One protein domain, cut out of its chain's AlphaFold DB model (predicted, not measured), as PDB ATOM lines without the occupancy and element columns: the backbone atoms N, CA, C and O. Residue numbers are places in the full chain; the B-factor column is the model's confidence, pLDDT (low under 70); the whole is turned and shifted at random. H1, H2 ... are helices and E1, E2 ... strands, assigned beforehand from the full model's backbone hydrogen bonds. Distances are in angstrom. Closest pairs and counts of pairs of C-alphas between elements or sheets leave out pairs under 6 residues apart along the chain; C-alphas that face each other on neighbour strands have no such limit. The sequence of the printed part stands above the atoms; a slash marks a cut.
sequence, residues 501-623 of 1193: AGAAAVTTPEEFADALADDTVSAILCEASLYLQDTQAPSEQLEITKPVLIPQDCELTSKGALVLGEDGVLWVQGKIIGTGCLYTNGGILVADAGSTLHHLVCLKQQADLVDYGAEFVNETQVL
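AT A GLANCE: This is residues 501 to 623 of the 1193 residues of the protein "Protein kinase domain-containing protein" of Clostridiales bacterium (UniProt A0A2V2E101). The chain winds in stacked turns, a solenoid whose parallel strands make two larger walls, E1 E2 E4 E7 E10 E12 and E3 E6 E9 E11 E13, partly face to face, with the short pair E5 and E8 as a third wall. H1 caps the end of the stack where E1 and E2 lie. The printed part has 123 residues, with one named helix and 13 named strands in the order E1 H1 E2 to E13; under half of the residues are in named elements, and the class is mostly strand. It is compact, with a radius of gyration of the C-alphas of 13.0 A and spans of 32 by 31 by 27 A.

IN THESE COORDINATES: E1, residues 504 to 506, begins at C-alpha 504 (160.279, 124.494, 99.610). H1, residues 509 to 517, is 12.4 A long. E2 is residues 524 to 526 and E3 residues 542 to 544. E4, residues 547 to 550, is 10.3 A long, and E5 is residues 555 to 557. E6 is residues 561 to 564, E7 residues 569 to 572 and E8 residues 575 to 577. E9, residues 581 to 584, is 10.1 A long. E10 is residues 588 to 591, E11 residues 600 to 603 and E12 residues 609 to 611. E13, residues 620 to 622, ends at C-alpha 622 (160.379, 148.832, 119.584).

HOW THE PARTS SIT: The largest sheet runs E1 E2 E4 E7 E10 E12, parallel throughout. N 525 and O 504 of E2 and E1 are 2.9 A apart, within hydrogen-bond range, as are N 571 and O 548 of E7 and E4, 2.8 A. E1, H1 and E2 form a strand-helix-strand unit, two parallel neighbour strands with a helix between, and its crossover is right-handed. H1 is on this sheet at a height over the sheet of 8.9 A, over E1 and E2; the C-alphas of Val 506 and Phe 512 are the closest of E1 and H1, 5.6 A. Every O i to N i+4 pair in H1 is within hydrogen-bond range. The second sheet runs E3 E6 E9 E11 E13, also parallel, with N 563 and O 542 of E6 and E3 at 2.9 A; H1 only grazes it. The two sheets form a sandwich, two sheets face to face, their best planes 41 degrees apart. E7 runs on into E8 at 97 degrees, and E8 is the parallel neighbour of E5, with N 556 and O 575 at 2.9 A.

THE WHOLE: The C-alphas farthest apart are those of Thr 520 and Glu 619, 35.7 A. The printed part has no cut. The link E2 to E3, residues 527 to 541, is long. The mean pLDDT of the printed part is 87.0, and residues 533 to 540 are under 70.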
ATOM      1  N   ALA A 501     163.929 131.903  95.536       89.75
ATOM      2  CA  ALA A 501     164.293 131.121  94.356       89.75
ATOM      3  C   ALA A 501     164.558 129.646  94.713       89.75
ATOM      4  O   ALA A 501     165.637 129.285  95.177       89.75
ATOM      5  N   GLY A 502     163.582 128.776  94.438       89.94
ATOM      6  CA  GLY A 502     163.661 127.354  94.789       89.94
ATOM      7  C   GLY A 502     163.277 127.048  96.238       89.94
ATOM      8  O   GLY A 502     163.708 126.023  96.758       89.94
ATOM      9  N   ALA A 503     162.484 127.919  96.873       93.75
ATOM     10  CA  ALA A 503     161.888 127.658  98.180       93.75
ATOM     11  C   ALA A 503     161.109 126.328  98.210       93.75
ATOM     12  O   ALA A 503     160.487 125.934  97.218       93.75
ATOM     13  N   ALA A 504     161.122 125.654  99.360       96.69
ATOM     14  CA  ALA A 504     160.279 124.494  99.610       96.69
ATOM     15  C   ALA A 504     158.821 124.950  99.763       96.69
ATOM     16  O   ALA A 504     158.511 125.758 100.638       96.69
ATOM     17  N   ALA A 505     157.941 124.440  98.902       95.94
ATOM     18  CA  ALA A 505     156.502 124.620  99.039       95.94
ATOM     19  C   ALA A 505     155.978 123.721 100.165       95.94
ATOM     20  O   ALA A 505     156.271 122.524 100.174       95.94
ATOM     21  N   VAL A 506     155.212 124.297 101.090       95.94
ATOM     22  CA  VAL A 506     154.590 123.587 102.215       95.94
ATOM     23  C   VAL A 506     153.101 123.903 102.285       95.94
ATOM     24  O   VAL A 506     152.671 125.028 102.013       95.94
ATOM     25  N   THR A 507     152.311 122.894 102.639       94.25
ATOM     26  CA  THR A 507     150.844 122.947 102.697       94.25
ATOM     27  C   THR A 507     150.274 122.520 104.048       94.25
ATOM     28  O   THR A 507     149.098 122.767 104.309       94.25
ATOM     29  N   THR A 508     151.092 121.925 104.921       90.44
ATOM     30  CA  THR A 508     150.705 121.529 106.282       90.44
ATOM     31  C   THR A 508     151.667 122.092 107.341       90.44
ATOM     32  O   THR A 508     152.820 122.404 107.029       90.44
ATOM     33  N   PRO A 509     151.232 122.216 108.612       87.81
ATOM     34  CA  PRO A 509     152.109 122.587 109.729       87.81
ATOM     35  C   PRO A 509     153.302 121.637 109.913       87.81
ATOM     36  O   PRO A 509     154.393 122.076 110.269       87.81
ATOM     37  N   GLU A 510     153.103 120.347 109.636       87.62
ATOM     38  CA  GLU A 510     154.131 119.304 109.710       87.62
ATOM     39  C   GLU A 510     155.212 119.519 108.638       87.62
ATOM     40  O   GLU A 510     156.396 119.585 108.961       87.62
ATOM     41  N   GLU A 511     154.809 119.739 107.378       92.38
ATOM     42  CA  GLU A 511     155.724 120.071 106.275       92.38
ATOM     43  C   GLU A 511     156.491 121.373 106.542       92.38
ATOM     44  O   GLU A 511     157.675 121.470 106.221       92.38
ATOM     45  N   PHE A 512     155.834 122.371 107.143       92.00
ATOM     46  CA  PHE A 512     156.468 123.628 107.534       92.00
ATOM     47  C   PHE A 512     157.548 123.416 108.608       92.00
ATOM     48  O   PHE A 512     158.657 123.931 108.460       92.00
ATOM     49  N   ALA A 513     157.254 122.640 109.656       88.62
ATOM     50  CA  ALA A 513     158.210 122.332 110.718       88.62
ATOM     51  C   ALA A 513     159.409 121.517 110.196       88.62
ATOM     52  O   ALA A 513     160.558 121.875 110.469       88.62
ATOM     53  N   ASP A 514     159.161 120.487 109.381       90.06
ATOM     54  CA  ASP A 514     160.208 119.682 108.741       90.06
ATOM     55  C   ASP A 514     161.100 120.543 107.824       90.06
ATOM     56  O   ASP A 514     162.328 120.468 107.893       90.06
ATOM     57  N   ALA A 515     160.509 121.417 106.999       92.94
ATOM     58  CA  ALA A 515     161.252 122.321 106.116       92.94
ATOM     59  C   ALA A 515     162.053 123.391 106.883       92.94
ATOM     60  O   ALA A 515     163.110 123.839 106.422       92.94
ATOM     61  N   LEU A 516     161.580 123.806 108.060       90.69
ATOM     62  CA  LEU A 516     162.305 124.724 108.934       90.69
ATOM     63  C   LEU A 516     163.512 124.033 109.589       90.69
ATOM     64  O   LEU A 516     164.594 124.617 109.618       90.69
ATOM     65  N   ALA A 517     163.363 122.770 109.998       89.69
ATOM     66  CA  ALA A 517     164.433 121.954 110.576       89.69
ATOM     67  C   ALA A 517     165.459 121.411 109.552       89.69
ATOM     68  O   ALA A 517     166.588 121.102 109.927       89.69
ATOM     69  N   ASP A 518     165.106 121.284 108.267       91.94
ATOM     70  CA  ASP A 518     166.018 120.780 107.228       91.94
ATOM     71  C   ASP A 518     167.026 121.854 106.769       91.94
ATOM     72  O   ASP A 518     166.692 122.768 106.008       91.94
ATOM     73  N   ASP A 519     168.290 121.721 107.184       90.38
ATOM     74  CA  ASP A 519     169.429 122.563 106.764       90.38
ATOM     75  C   ASP A 519     169.624 122.650 105.231       90.38
ATOM     76  O   ASP A 519     170.319 123.541 104.737       90.38
ATOM     77  N   THR A 520     169.064 121.718 104.452       92.62
ATOM     78  CA  THR A 520     169.140 121.734 102.981       92.62
ATOM     79  C   THR A 520     168.073 122.614 102.327       92.62
ATOM     80  O   THR A 520     168.236 123.001 101.166       92.62
ATOM     81  N   VAL A 521     167.021 122.986 103.066       94.56
ATOM     82  CA  VAL A 521     165.992 123.938 102.632       94.56
ATOM     83  C   VAL A 521     166.467 125.361 102.920       94.56
ATOM     84  O   VAL A 521     166.612 125.758 104.076       94.56
ATOM     85  N   SER A 522     166.673 126.149 101.859       92.62
ATOM     86  CA  SER A 522     167.170 127.529 101.949       92.62
ATOM     87  C   SER A 522     166.088 128.597 102.135       92.62
ATOM     88  O   SER A 522     166.420 129.719 102.496       92.62
ATOM     89  N   ALA A 523     164.823 128.283 101.839       95.81
ATOM     90  CA  ALA A 523     163.668 129.170 101.993       95.81
ATOM     91  C   ALA A 523     162.363 128.352 101.955       95.81
ATOM     92  O   ALA A 523     162.343 127.265 101.374       95.81
ATOM     93  N   ILE A 524     161.277 128.882 102.519       97.31
ATOM     94  CA  ILE A 524     159.962 128.232 102.626       97.31
ATOM     95  C   ILE A 524     158.878 129.115 101.989       97.31
ATOM     96  O   ILE A 524     158.873 130.335 102.166       97.31
ATOM     97  N   LEU A 525     157.949 128.492 101.264       96.81
ATOM     98  CA  LEU A 525     156.752 129.104 100.689       96.81
ATOM     99  C   LEU A 525     155.508 128.378 101.216       96.81
ATOM    100  O   LEU A 525     155.316 127.199 100.926       96.81
ATOM    101  N   CYS A 526     154.640 129.085 101.938       96.19
ATOM    102  CA  CYS A 526     153.382 128.522 102.426       96.19
ATOM    103  C   CYS A 526     152.312 128.586 101.320       96.19
ATOM    104  O   CYS A 526     151.699 129.629 101.106       96.19
ATOM    105  N   GLU A 527     152.084 127.486 100.598       94.69
ATOM    106  CA  GLU A 527     151.085 127.416  99.510       94.69
ATOM    107  C   GLU A 527     149.641 127.218 100.016       94.69
ATOM    108  O   GLU A 527     148.698 127.254  99.227       94.69
ATOM    109  N   ALA A 528     149.460 127.035 101.326       93.56
ATOM    110  CA  ALA A 528     148.166 126.971 101.995       93.56
ATOM    111  C   ALA A 528     148.194 127.737 103.328       93.56
ATOM    112  O   ALA A 528     149.264 128.048 103.860       93.56
ATOM    113  N   SER A 529     147.012 128.010 103.882       92.88
ATOM    114  CA  SER A 529     146.862 128.504 105.252       92.88
ATOM    115  C   SER A 529     147.329 127.457 106.262       92.88
ATOM    116  O   SER A 529     146.914 126.300 106.194       92.88
ATOM    117  N   LEU A 530     148.179 127.866 107.203       89.50
ATOM    118  CA  LEU A 530     148.799 126.987 108.191       89.50
ATOM    119  C   LEU A 530     148.299 127.323 109.598       89.50
ATOM    120  O   LEU A 530     148.452 128.450 110.070       89.50
ATOM    121  N   TYR A 531     147.769 126.321 110.292       85.00
ATOM    122  CA  TYR A 531     147.350 126.417 111.689       85.00
ATOM    123  C   TYR A 531     148.368 125.663 112.545       85.00
ATOM    124  O   TYR A 531     148.328 124.441 112.639       85.00
ATOM    125  N   LEU A 532     149.317 126.375 113.158       77.88
ATOM    126  CA  LEU A 532     150.455 125.790 113.888       77.88
ATOM    127  C   LEU A 532     150.073 125.209 115.268       77.88
ATOM    128  O   LEU A 532     150.871 125.222 116.200       77.88
ATOM    129  N   GLN A 533     148.827 124.765 115.427       62.81
ATOM    130  CA  GLN A 533     148.252 124.333 116.702       62.81
ATOM    131  C   GLN A 533     148.303 122.803 116.877       62.81
ATOM    132  O   GLN A 533     148.287 122.327 118.007       62.81
ATOM    133  N   ASP A 534     148.431 122.049 115.777       49.41
ATOM    134  CA  ASP A 534     148.345 120.578 115.761       49.41
ATOM    135  C   ASP A 534     149.698 119.846 115.893       49.41
ATOM    136  O   ASP A 534     149.743 118.631 116.105       49.41
ATOM    137  N   THR A 535     150.830 120.547 115.776       49.12
ATOM    138  CA  THR A 535     152.162 119.941 115.950       49.12
ATOM    139  C   THR A 535     152.428 119.654 117.431       49.12
ATOM    140  O   THR A 535     152.261 120.548 118.257       49.12
ATOM    141  N   GLN A 536     152.880 118.437 117.775       43.06
ATOM    142  CA  GLN A 536     152.861 117.845 119.136       43.06
ATOM    143  C   GLN A 536     153.695 118.526 120.256       43.06
ATOM    144  O   GLN A 536     153.941 117.912 121.292       43.06
ATOM    145  N   ALA A 537     154.113 119.779 120.094       45.16
ATOM    146  CA  ALA A 537     154.747 120.583 121.134       45.16
ATOM    147  C   ALA A 537     154.206 122.033 121.114       45.16
ATOM    148  O   ALA A 537     154.907 122.935 120.657       45.16
ATOM    149  N   PRO A 538     152.996 122.305 121.652       48.50
ATOM    150  CA  PRO A 538     152.440 123.664 121.795       48.50
ATOM    151  C   PRO A 538     153.173 124.527 122.853       48.50
ATOM    152  O   PRO A 538     152.606 125.450 123.430       48.50
ATOM    153  N   SER A 539     154.428 124.189 123.156       51.62
ATOM    154  CA  SER A 539     155.205 124.613 124.324       51.62
ATOM    155  C   SER A 539     156.557 125.245 123.982       51.62
ATOM    156  O   SER A 539     157.232 125.743 124.881       51.62
ATOM    157  N   GLU A 540     156.993 125.202 122.722       60.12
ATOM    158  CA  GLU A 540     158.296 125.734 122.304       60.12
ATOM    159  C   GLU A 540     158.132 126.913 121.339       60.12
ATOM    160  O   GLU A 540     157.199 126.973 120.540       60.12
ATOM    161  N   GLN A 541     159.032 127.888 121.460       74.75
ATOM    162  CA  GLN A 541     159.041 129.082 120.616       74.75
ATOM    163  C   GLN A 541     159.450 128.680 119.204       74.75
ATOM    164  O   GLN A 541     160.457 127.995 119.021       74.75
ATOM    165  N   LEU A 542     158.701 129.128 118.201       84.25
ATOM    166  CA  LEU A 542     159.013 128.811 116.817       84.25
ATOM    167  C   LEU A 542     160.045 129.811 116.289       84.25
ATOM    168  O   LEU A 542     159.699 130.932 115.910       84.25
ATOM    169  N   GLU A 543     161.316 129.408 116.272       88.50
ATOM    170  CA  GLU A 543     162.390 130.232 115.719       88.50
ATOM    171  C   GLU A 543     162.471 130.092 114.190       88.50
ATOM    172  O   GLU A 543     162.877 129.067 113.643       88.50
ATOM    173  N   ILE A 544     162.099 131.158 113.486       91.62
ATOM    174  CA  ILE A 544     162.272 131.312 112.047       91.62
ATOM    175  C   ILE A 544     163.723 131.728 111.789       91.62
ATOM    176  O   ILE A 544     164.095 132.889 111.954       91.62
ATOM    177  N   THR A 545     164.543 130.761 111.380       91.00
ATOM    178  CA  THR A 545     165.988 130.910 111.114       91.00
ATOM    179  C   THR A 545     166.338 131.053 109.630       91.00
ATOM    180  O   THR A 545     167.505 131.188 109.280       91.00
ATOM    181  N   LYS A 546     165.340 131.006 108.741       92.38
ATOM    182  CA  LYS A 546     165.494 131.107 107.280       92.38
ATOM    183  C   LYS A 546     164.314 131.871 106.659       92.38
ATOM    184  O   LYS A 546     163.305 132.065 107.338       92.38
ATOM    185  N   PRO A 547     164.389 132.306 105.387       95.88
ATOM    186  CA  PRO A 547     163.290 133.007 104.730       95.88
ATOM    187  C   PRO A 547     161.992 132.189 104.644       95.88
ATOM    188  O   PRO A 547     161.995 131.062 104.150       95.88
ATOM    189  N   VAL A 548     160.872 132.790 105.049       97.00
ATOM    190  CA  VAL A 548     159.500 132.260 104.979       97.00
ATOM    191  C   VAL A 548     158.609 133.277 104.261       97.00
ATOM    192  O   VAL A 548     158.606 134.449 104.631       97.00
ATOM    193  N   LEU A 549     157.836 132.843 103.263       96.75
ATOM    194  CA  LEU A 549     156.845 133.670 102.561       96.75
ATOM    195  C   LEU A 549     155.421 133.178 102.849       96.75
ATOM    196  O   LEU A 549     155.100 132.021 102.573       96.75
ATOM    197  N   ILE A 550     154.569 134.086 103.338       97.00
ATOM    198  CA  ILE A 550     153.118 133.920 103.500       97.00
ATOM    199  C   ILE A 550     152.404 134.691 102.369       97.00
ATOM    200  O   ILE A 550     152.312 135.921 102.449       97.00
ATOM    201  N   PRO A 551     151.924 134.024 101.300       95.62
ATOM    202  CA  PRO A 551     151.252 134.664 100.164       95.62
ATOM    203  C   PRO A 551     149.939 135.362 100.532       95.62
ATOM    204  O   PRO A 551     149.354 135.091 101.575       95.62
ATOM    205  N   GLN A 552     149.452 136.229  99.636       92.94
ATOM    206  CA  GLN A 552     148.280 137.090  99.857       92.94
ATOM    207  C   GLN A 552     146.997 136.336 100.253       92.94
ATOM    208  O   GLN A 552     146.228 136.828 101.076       92.94
ATOM    209  N   ASP A 553     146.783 135.147  99.688       92.69
ATOM    210  CA  ASP A 553     145.591 134.325  99.927       92.69
ATOM    211  C   ASP A 553     145.769 133.309 101.082       92.69
ATOM    212  O   ASP A 553     144.882 132.489 101.314       92.69
ATOM    213  N   CYS A 554     146.895 133.357 101.806       94.25
ATOM    214  CA  CYS A 554     147.234 132.439 102.898       94.25
ATOM    215  C   CYS A 554     147.270 133.153 104.261       94.25
ATOM    216  O   CYS A 554     147.586 134.342 104.366       94.25
ATOM    217  N   GLU A 555     147.025 132.406 105.335       93.25
ATOM    218  CA  GLU A 555     147.229 132.871 106.712       93.25
ATOM    219  C   GLU A 555     148.133 131.920 107.504       93.25
ATOM    220  O   GLU A 555     148.075 130.704 107.331       93.25
ATOM    221  N   LEU A 556     148.970 132.477 108.380       91.31
ATOM    222  CA  LEU A 556     149.712 131.737 109.396       91.31
ATOM    223  C   LEU A 556     149.051 131.995 110.750       91.31
ATOM    224  O   LEU A 556     149.030 133.134 111.219       91.31
ATOM    225  N   THR A 557     148.508 130.952 111.370       87.12
ATOM    226  CA  THR A 557     147.839 131.051 112.669       87.12
ATOM    227  C   THR A 557     148.677 130.403 113.766       87.12
ATOM    228  O   THR A 557     148.929 129.198 113.722       87.12
ATOM    229  N   SER A 558     149.044 131.181 114.786       83.12
ATOM    230  CA  SER A 558     149.843 130.730 115.937       83.12
ATOM    231  C   SER A 558     149.331 131.287 117.272       83.12
ATOM    232  O   SER A 558     148.722 132.356 117.336       83.12
ATOM    233  N   LYS A 559     149.566 130.540 118.358       74.50
ATOM    234  CA  LYS A 559     149.233 130.944 119.739       74.50
ATOM    235  C   LYS A 559     150.469 131.408 120.533       74.50
ATOM    236  O   LYS A 559     150.340 132.327 121.333       74.50
ATOM    237  N   GLY A 560     151.648 130.819 120.292       77.69
ATOM    238  CA  GLY A 560     152.915 131.117 120.987       77.69
ATOM    239  C   GLY A 560     153.763 132.243 120.367       77.69
ATOM    240  O   GLY A 560     153.262 133.068 119.603       77.69
ATOM    241  N   ALA A 561     155.060 132.289 120.701       84.25
ATOM    242  CA  ALA A 561     156.012 133.220 120.086       84.25
ATOM    243  C   ALA A 561     156.569 132.704 118.745       84.25
ATOM    244  O   ALA A 561     157.061 131.577 118.660       84.25
ATOM    245  N   LEU A 562     156.566 133.579 117.738       90.12
ATOM    246  CA  LEU A 562     157.360 133.491 116.514       90.12
ATOM    247  C   LEU A 562     158.622 134.344 116.702       90.12
ATOM    248  O   LEU A 562     158.520 135.560 116.877       90.12
ATOM    249  N   VAL A 563     159.807 133.740 116.671       91.50
ATOM    250  CA  VAL A 563     161.084 134.447 116.871       91.50
ATOM    251  C   VAL A 563     161.846 134.495 115.553       91.50
ATOM    252  O   VAL A 563     162.122 133.453 114.978       91.50
ATOM    253  N   LEU A 564     162.203 135.677 115.046       94.06
ATOM    254  CA  LEU A 564     163.017 135.799 113.830       94.06
ATOM    255  C   LEU A 564     164.505 135.834 114.215       94.06
ATOM    256  O   LEU A 564     164.996 136.874 114.659       94.06
ATOM    257  N   GLY A 565     165.206 134.705 114.078       90.56
ATOM    258  CA  GLY A 565     166.655 134.598 114.320       90.56
ATOM    259  C   GLY A 565     167.481 135.405 113.306       90.56
ATOM    260  O   GLY A 565     166.922 135.946 112.359       90.56
ATOM    261  N   GLU A 566     168.807 135.495 113.471       87.31
ATOM    262  CA  GLU A 566     169.672 136.404 112.678       87.31
ATOM    263  C   GLU A 566     169.548 136.251 111.144       87.31
ATOM    264  O   GLU A 566     169.575 137.252 110.430       87.31
ATOM    265  N   ASP A 567     169.364 135.026 110.637       85.19
ATOM    266  CA  ASP A 567     169.158 134.723 109.207       85.19
ATOM    267  C   ASP A 567     167.661 134.608 108.809       85.19
ATOM    268  O   ASP A 567     167.309 134.334 107.656       85.19
ATOM    269  N   GLY A 568     166.752 134.821 109.764       90.88
ATOM    270  CA  GLY A 568     165.306 134.746 109.587       90.88
ATOM    271  C   GLY A 568     164.739 135.931 108.810       90.88
ATOM    272  O   GLY A 568     164.962 137.089 109.162       90.88
ATOM    273  N   VAL A 569     163.929 135.652 107.786       94.38
ATOM    274  CA  VAL A 569     163.140 136.677 107.085       94.38
ATOM    275  C   VAL A 569     161.701 136.202 106.982       94.38
ATOM    276  O   VAL A 569     161.428 135.256 106.249       94.38
ATOM    277  N   LEU A 570     160.768 136.855 107.672       96.00
ATOM    278  CA  LEU A 570     159.343 136.567 107.521       96.00
ATOM    279  C   LEU A 570     158.724 137.594 106.571       96.00
ATOM    280  O   LEU A 570     158.586 138.764 106.922       96.00
ATOM    281  N   TRP A 571     158.365 137.154 105.366       96.44
ATOM    282  CA  TRP A 571     157.696 137.969 104.357       96.44
ATOM    283  C   TRP A 571     156.194 137.685 104.375       96.44
ATOM    284  O   TRP A 571     155.753 136.585 104.040       96.44
ATOM    285  N   VAL A 572     155.396 138.681 104.749       96.62
ATOM    286  CA  VAL A 572     153.942 138.571 104.890       96.62
ATOM    287  C   VAL A 572     153.255 139.372 103.792       96.62
ATOM    288  O   VAL A 572     153.397 140.586 103.711       96.62
ATOM    289  N   GLN A 573     152.493 138.679 102.949       95.19
ATOM    290  CA  GLN A 573     151.562 139.275 101.987       95.19
ATOM    291  C   GLN A 573     150.103 138.998 102.361       95.19
ATOM    292  O   GLN A 573     149.230 139.802 102.048       95.19
ATOM    293  N   GLY A 574     149.848 137.854 103.001       93.06
ATOM    294  CA  GLY A 574     148.549 137.467 103.543       93.06
ATOM    295  C   GLY A 574     148.391 137.899 104.995       93.06
ATOM    296  O   GLY A 574     148.498 139.083 105.311       93.06
ATOM    297  N   LYS A 575     148.119 136.949 105.897       93.62
ATOM    298  CA  LYS A 575     147.811 137.266 107.301       93.62
ATOM    299  C   LYS A 575     148.651 136.494 108.313       93.62
ATOM    300  O   LYS A 575     148.962 135.326 108.101       93.62
ATOM    301  N   ILE A 576     148.923 137.126 109.453       91.50
ATOM    302  CA  ILE A 576     149.341 136.460 110.694       91.50
ATOM    303  C   ILE A 576     148.179 136.582 111.686       91.50
ATOM    304  O   ILE A 576     147.778 137.700 112.012       91.50
ATOM    305  N   ILE A 577     147.615 135.465 112.150       84.81
ATOM    306  CA  ILE A 577     146.400 135.428 112.984       84.81
ATOM    307  C   ILE A 577     146.674 134.720 114.318       84.81
ATOM    308  O   ILE A 577     147.495 133.812 114.404       84.81
ATOM    309  N   GLY A 578     145.967 135.125 115.373       75.62
ATOM    310  CA  GLY A 578     145.986 134.471 116.685       75.62
ATOM    311  C   GLY A 578     146.595 135.335 117.787       75.62
ATOM    312  O   GLY A 578     146.950 136.494 117.567       75.62
ATOM    313  N   THR A 579     146.696 134.758 118.986       72.25
ATOM    314  CA  THR A 579     147.064 135.451 120.234       72.25
ATOM    315  C   THR A 579     148.567 135.560 120.481       72.25
ATOM    316  O   THR A 579     148.953 135.995 121.560       72.25
ATOM    317  N   GLY A 580     149.396 135.132 119.527       79.75
ATOM    318  CA  GLY A 580     150.848 135.058 119.656       79.75
ATOM    319  C   GLY A 580     151.597 136.393 119.656       79.75
ATOM    320  O   GLY A 580     151.037 137.483 119.516       79.75
ATOM    321  N   CYS A 581     152.916 136.273 119.782       88.12
ATOM    322  CA  CYS A 581     153.882 137.368 119.714       88.12
ATOM    323  C   CYS A 581     154.855 137.108 118.560       88.12
ATOM    324  O   CYS A 581     155.249 135.968 118.337       88.12
ATOM    325  N   LEU A 582     155.260 138.146 117.836       92.88
ATOM    326  CA  LEU A 582     156.307 138.095 116.821       92.88
ATOM    327  C   LEU A 582     157.478 138.940 117.323       92.88
ATOM    328  O   LEU A 582     157.333 140.149 117.475       92.88
ATOM    329  N   TYR A 583     158.626 138.322 117.582       92.75
ATOM    330  CA  TYR A 583     159.821 138.996 118.091       92.75
ATOM    331  C   TYR A 583     160.980 138.923 117.089       92.75
ATOM    332  O   TYR A 583     161.343 137.835 116.642       92.75
ATOM    333  N   THR A 584     161.595 140.058 116.746       93.12
ATOM    334  CA  THR A 584     162.790 140.081 115.886       93.12
ATOM    335  C   THR A 584     164.056 139.921 116.725       93.12
ATOM    336  O   THR A 584     164.453 140.824 117.448       93.12
ATOM    337  N   ASN A 585     164.754 138.789 116.633       89.00
ATOM    338  CA  ASN A 585     166.031 138.570 117.323       89.00
ATOM    339  C   ASN A 585     167.256 138.875 116.440       89.00
ATOM    340  O   ASN A 585     168.315 138.280 116.610       89.00
ATOM    341  N   GLY A 586     167.131 139.829 115.517       84.44
ATOM    342  CA  GLY A 586     168.124 140.124 114.476       84.44
ATOM    343  C   GLY A 586     167.661 139.746 113.066       84.44
ATOM    344  O   GLY A 586     168.235 140.245 112.103       84.44
ATOM    345  N   GLY A 587     166.608 138.931 112.948       90.56
ATOM    346  CA  GLY A 587     165.904 138.687 111.689       90.56
ATOM    347  C   GLY A 587     164.988 139.839 111.273       90.56
ATOM    348  O   GLY A 587     164.733 140.765 112.045       90.56
ATOM    349  N   ILE A 588     164.466 139.764 110.048       93.44
ATOM    350  CA  ILE A 588     163.713 140.844 109.396       93.44
ATOM    351  C   ILE A 588     162.249 140.447 109.183       93.44
ATOM    352  O   ILE A 588     161.950 139.408 108.591       93.44
ATOM    353  N   LEU A 589     161.330 141.322 109.587       95.44
ATOM    354  CA  LEU A 589     159.922 141.272 109.208       95.44
ATOM    355  C   LEU A 589     159.691 142.149 107.971       95.44
ATOM    356  O   LEU A 589     159.989 143.342 107.981       95.44
ATOM    357  N   VAL A 590     159.130 141.571 106.910       95.25
ATOM    358  CA  VAL A 590     158.709 142.292 105.703       95.25
ATOM    359  C   VAL A 590     157.198 142.169 105.581       95.25
ATOM    360  O   VAL A 590     156.683 141.057 105.483       95.25
ATOM    361  N   ALA A 591     156.484 143.290 105.601       93.62
ATOM    362  CA  ALA A 591     155.025 143.314 105.592       93.62
ATOM    363  C   ALA A 591     154.519 144.100 104.371       93.62
ATOM    364  O   ALA A 591     154.698 145.316 104.273       93.62
ATOM    365  N   ASP A 592     153.928 143.395 103.405       91.06
ATOM    366  CA  ASP A 592     153.435 143.984 102.158       91.06
ATOM    367  C   ASP A 592     152.120 144.752 102.376       91.06
ATOM    368  O   ASP A 592     151.334 144.466 103.284       91.06
ATOM    369  N   ALA A 593     151.847 145.710 101.485       87.56
ATOM    370  CA  ALA A 593     150.617 146.495 101.497       87.56
ATOM    371  C   ALA A 593     149.361 145.602 101.449       87.56
ATOM    372  O   ALA A 593     149.167 144.849 100.492       87.56
ATOM    373  N   GLY A 594     148.482 145.742 102.444       79.12
ATOM    374  CA  GLY A 594     147.255 144.945 102.559       79.12
ATOM    375  C   GLY A 594     147.413 143.579 103.239       79.12
ATOM    376  O   GLY A 594     146.434 142.837 103.289       79.12
ATOM    377  N   SER A 595     148.596 143.261 103.778       87.19
ATOM    378  CA  SER A 595     148.743 142.191 104.770       87.19
ATOM    379  C   SER A 595     148.203 142.626 106.141       87.19
ATOM    380  O   SER A 595     148.201 143.821 106.452       87.19
ATOM    381  N   THR A 596     147.756 141.676 106.969       88.25
ATOM    382  CA  THR A 596     147.232 141.948 108.326       88.25
ATOM    383  C   THR A 596     147.938 141.079 109.366       88.25
ATOM    384  O   THR A 596     147.987 139.857 109.228       88.25
ATOM    385  N   LEU A 597     148.459 141.684 110.433       90.88
ATOM    386  CA  LEU A 597     149.176 141.007 111.513       90.88
ATOM    387  C   LEU A 597     148.450 141.214 112.847       90.88
ATOM    388  O   LEU A 597     148.392 142.325 113.369       90.88
ATOM    389  N   HIS A 598     147.910 140.134 113.415       86.19
ATOM    390  CA  HIS A 598     147.217 140.145 114.707       86.19
ATOM    391  C   HIS A 598     148.147 139.995 115.914       86.19
ATOM    392  O   HIS A 598     147.759 140.360 117.020       86.19
ATOM    393  N   HIS A 599     149.345 139.435 115.746       86.62
ATOM    394  CA  HIS A 599     150.273 139.233 116.861       86.62
ATOM    395  C   HIS A 599     150.810 140.556 117.413       86.62
ATOM    396  O   HIS A 599     150.934 141.541 116.686       86.62
ATOM    397  N   LEU A 600     151.182 140.558 118.695       86.44
ATOM    398  CA  LEU A 600     152.023 141.618 119.254       86.44
ATOM    399  C   LEU A 600     153.377 141.592 118.531       86.44
ATOM    400  O   LEU A 600     154.053 140.566 118.565       86.44
ATOM    401  N   VAL A 601     153.776 142.686 117.880       92.00
ATOM    402  CA  VAL A 601     155.054 142.756 117.152       92.00
ATOM    403  C   VAL A 601     156.096 143.471 118.007       92.00
ATOM    404  O   VAL A 601     156.009 144.672 118.234       92.00
ATOM    405  N   CYS A 602     157.099 142.728 118.463       92.19
ATOM    406  CA  CYS A 602     158.221 143.195 119.268       92.19
ATOM    407  C   CYS A 602     159.480 143.303 118.396       92.19
ATOM    408  O   CYS A 602     160.137 142.302 118.107       92.19
ATOM    409  N   LEU A 603     159.845 144.515 117.989       92.44
ATOM    410  CA  LEU A 603     161.055 144.767 117.208       92.44
ATOM    411  C   LEU A 603     162.247 145.014 118.140       92.44
ATOM    412  O   LEU A 603     162.226 145.967 118.920       92.44
ATOM    413  N   LYS A 604     163.327 144.232 118.040       89.31
ATOM    414  CA  LYS A 604     164.586 144.517 118.760       89.31
ATOM    415  C   LYS A 604     165.144 145.883 118.384       89.31
ATOM    416  O   LYS A 604     165.636 146.578 119.268       89.31
ATOM    417  N   GLN A 605     165.003 146.300 117.127       87.94
ATOM    418  CA  GLN A 605     165.275 147.659 116.646       87.94
ATOM    419  C   GLN A 605     164.329 148.022 115.487       87.94
ATOM    420  O   GLN A 605     163.891 147.157 114.735       87.94
ATOM    421  N   GLN A 606     164.060 149.315 115.277       88.31
ATOM    422  CA  GLN A 606     163.164 149.796 114.206       88.31
ATOM    423  C   GLN A 606     163.582 149.342 112.791       88.31
ATOM    424  O   GLN A 606     162.742 149.246 111.900       88.31
ATOM    425  N   ALA A 607     164.876 149.074 112.584       87.38
ATOM    426  CA  ALA A 607     165.441 148.633 111.311       87.38
ATOM    427  C   ALA A 607     165.067 147.187 110.920       87.38
ATOM    428  O   ALA A 607     165.238 146.826 109.758       87.38
ATOM    429  N   ASP A 608     164.547 146.388 111.858       91.38
ATOM    430  CA  ASP A 608     164.145 144.995 111.615       91.38
ATOM    431  C   ASP A 608     162.792 144.887 110.884       91.38
ATOM    432  O   ASP A 608     162.403 143.794 110.474       91.38
ATOM    433  N   LEU A 609     162.062 145.999 110.719       92.94
ATOM    434  CA  LEU A 609     160.784 146.054 110.009       92.94
ATOM    435  C   LEU A 609     160.912 146.797 108.674       92.94
ATOM    436  O   LEU A 609     161.280 147.971 108.627       92.94
ATOM    437  N   VAL A 610     160.494 146.131 107.598       92.81
ATOM    438  CA  VAL A 610     160.217 146.740 106.294       92.81
ATOM    439  C   VAL A 610     158.714 146.685 106.034       92.81
ATOM    440  O   VAL A 610     158.180 145.679 105.573       92.81
ATOM    441  N   ASP A 611     158.039 147.785 106.358       90.25
ATOM    442  CA  ASP A 611     156.600 147.970 106.171       90.25
ATOM    443  C   ASP A 611     156.301 148.704 104.851       90.25
ATOM    444  O   ASP A 611     156.792 149.811 104.609       90.25
ATOM    445  N   TYR A 612     155.480 148.089 103.998       87.19
ATOM    446  CA  TYR A 612     154.978 148.672 102.750       87.19
ATOM    447  C   TYR A 612     153.523 149.174 102.852       87.19
ATOM    448  O   TYR A 612     152.943 149.566 101.836       87.19
ATOM    449  N   GLY A 613     152.932 149.194 104.051       79.75
ATOM    450  CA  GLY A 613     151.549 149.595 104.322       79.75
ATOM    451  C   GLY A 613     150.675 148.439 104.816       79.75
ATOM    452  O   GLY A 613     149.566 148.252 104.307       79.75
ATOM    453  N   ALA A 614     151.193 147.640 105.746       81.19
ATOM    454  CA  ALA A 614     150.482 146.544 106.395       81.19
ATOM    455  C   ALA A 614     149.600 147.016 107.568       81.19
ATOM    456  O   ALA A 614     149.780 148.101 108.122       81.19
ATOM    457  N   GLU A 615     148.634 146.187 107.965       85.69
ATOM    458  CA  GLU A 615     147.737 146.431 109.096       85.69
ATOM    459  C   GLU A 615     148.195 145.648 110.341       85.69
ATOM    460  O   GLU A 615     147.979 144.441 110.443       85.69
ATOM    461  N   PHE A 616     148.808 146.328 111.312       81.56
ATOM    462  CA  PHE A 616     149.242 145.744 112.590       81.56
ATOM    463  C   PHE A 616     148.164 145.906 113.669       81.56
ATOM    464  O   PHE A 616     148.076 146.961 114.285       81.56
ATOM    465  N   VAL A 617     147.322 144.895 113.900       73.25
ATOM    466  CA  VAL A 617     146.142 144.990 114.795       73.25
ATOM    467  C   VAL A 617     146.525 145.332 116.239       73.25
ATOM    468  O   VAL A 617     145.785 146.051 116.908       73.25
ATOM    469  N   ASN A 618     147.676 144.834 116.700       73.06
ATOM    470  CA  ASN A 618     148.287 145.188 117.979       73.06
ATOM    471  C   ASN A 618     149.446 146.177 117.773       73.06
ATOM    472  O   ASN A 618     150.120 146.158 116.742       73.06
ATOM    473  N   GLU A 619     149.697 147.027 118.772       75.06
ATOM    474  CA  GLU A 619     150.762 148.031 118.708       75.06
ATOM    475  C   GLU A 619     152.144 147.384 118.511       75.06
ATOM    476  O   GLU A 619     152.506 146.418 119.184       75.06
ATOM    477  N   THR A 620     152.935 147.938 117.588       84.62
ATOM    478  CA  THR A 620     154.310 147.487 117.344       84.62
ATOM    479  C   THR A 620     155.262 148.122 118.355       84.62
ATOM    480  O   THR A 620     155.433 149.338 118.394       84.62
ATOM    481  N   GLN A 621     155.910 147.285 119.159       87.75
ATOM    482  CA  GLN A 621     156.785 147.668 120.259       87.75
ATOM    483  C   GLN A 621     158.253 147.618 119.835       87.75
ATOM    484  O   GLN A 621     158.811 146.542 119.635       87.75
ATOM    485  N   VAL A 622     158.916 148.775 119.752       88.50
ATOM    486  CA  VAL A 622     160.379 148.832 119.584       88.50
ATOM    487  C   VAL A 622     161.040 148.690 120.955       88.50
ATOM    488  O   VAL A 622     160.774 149.479 121.867       88.50
ATOM    489  N   LEU A 623     161.877 147.667 121.118       87.19
ATOM    490  CA  LEU A 623     162.493 147.290 122.393       87.19
ATOM    491  C   LEU A 623     163.812 148.029 122.663       87.19
ATOM    492  O   LEU A 623     164.078 148.399 123.804       87.19
TER     493      LEU A 623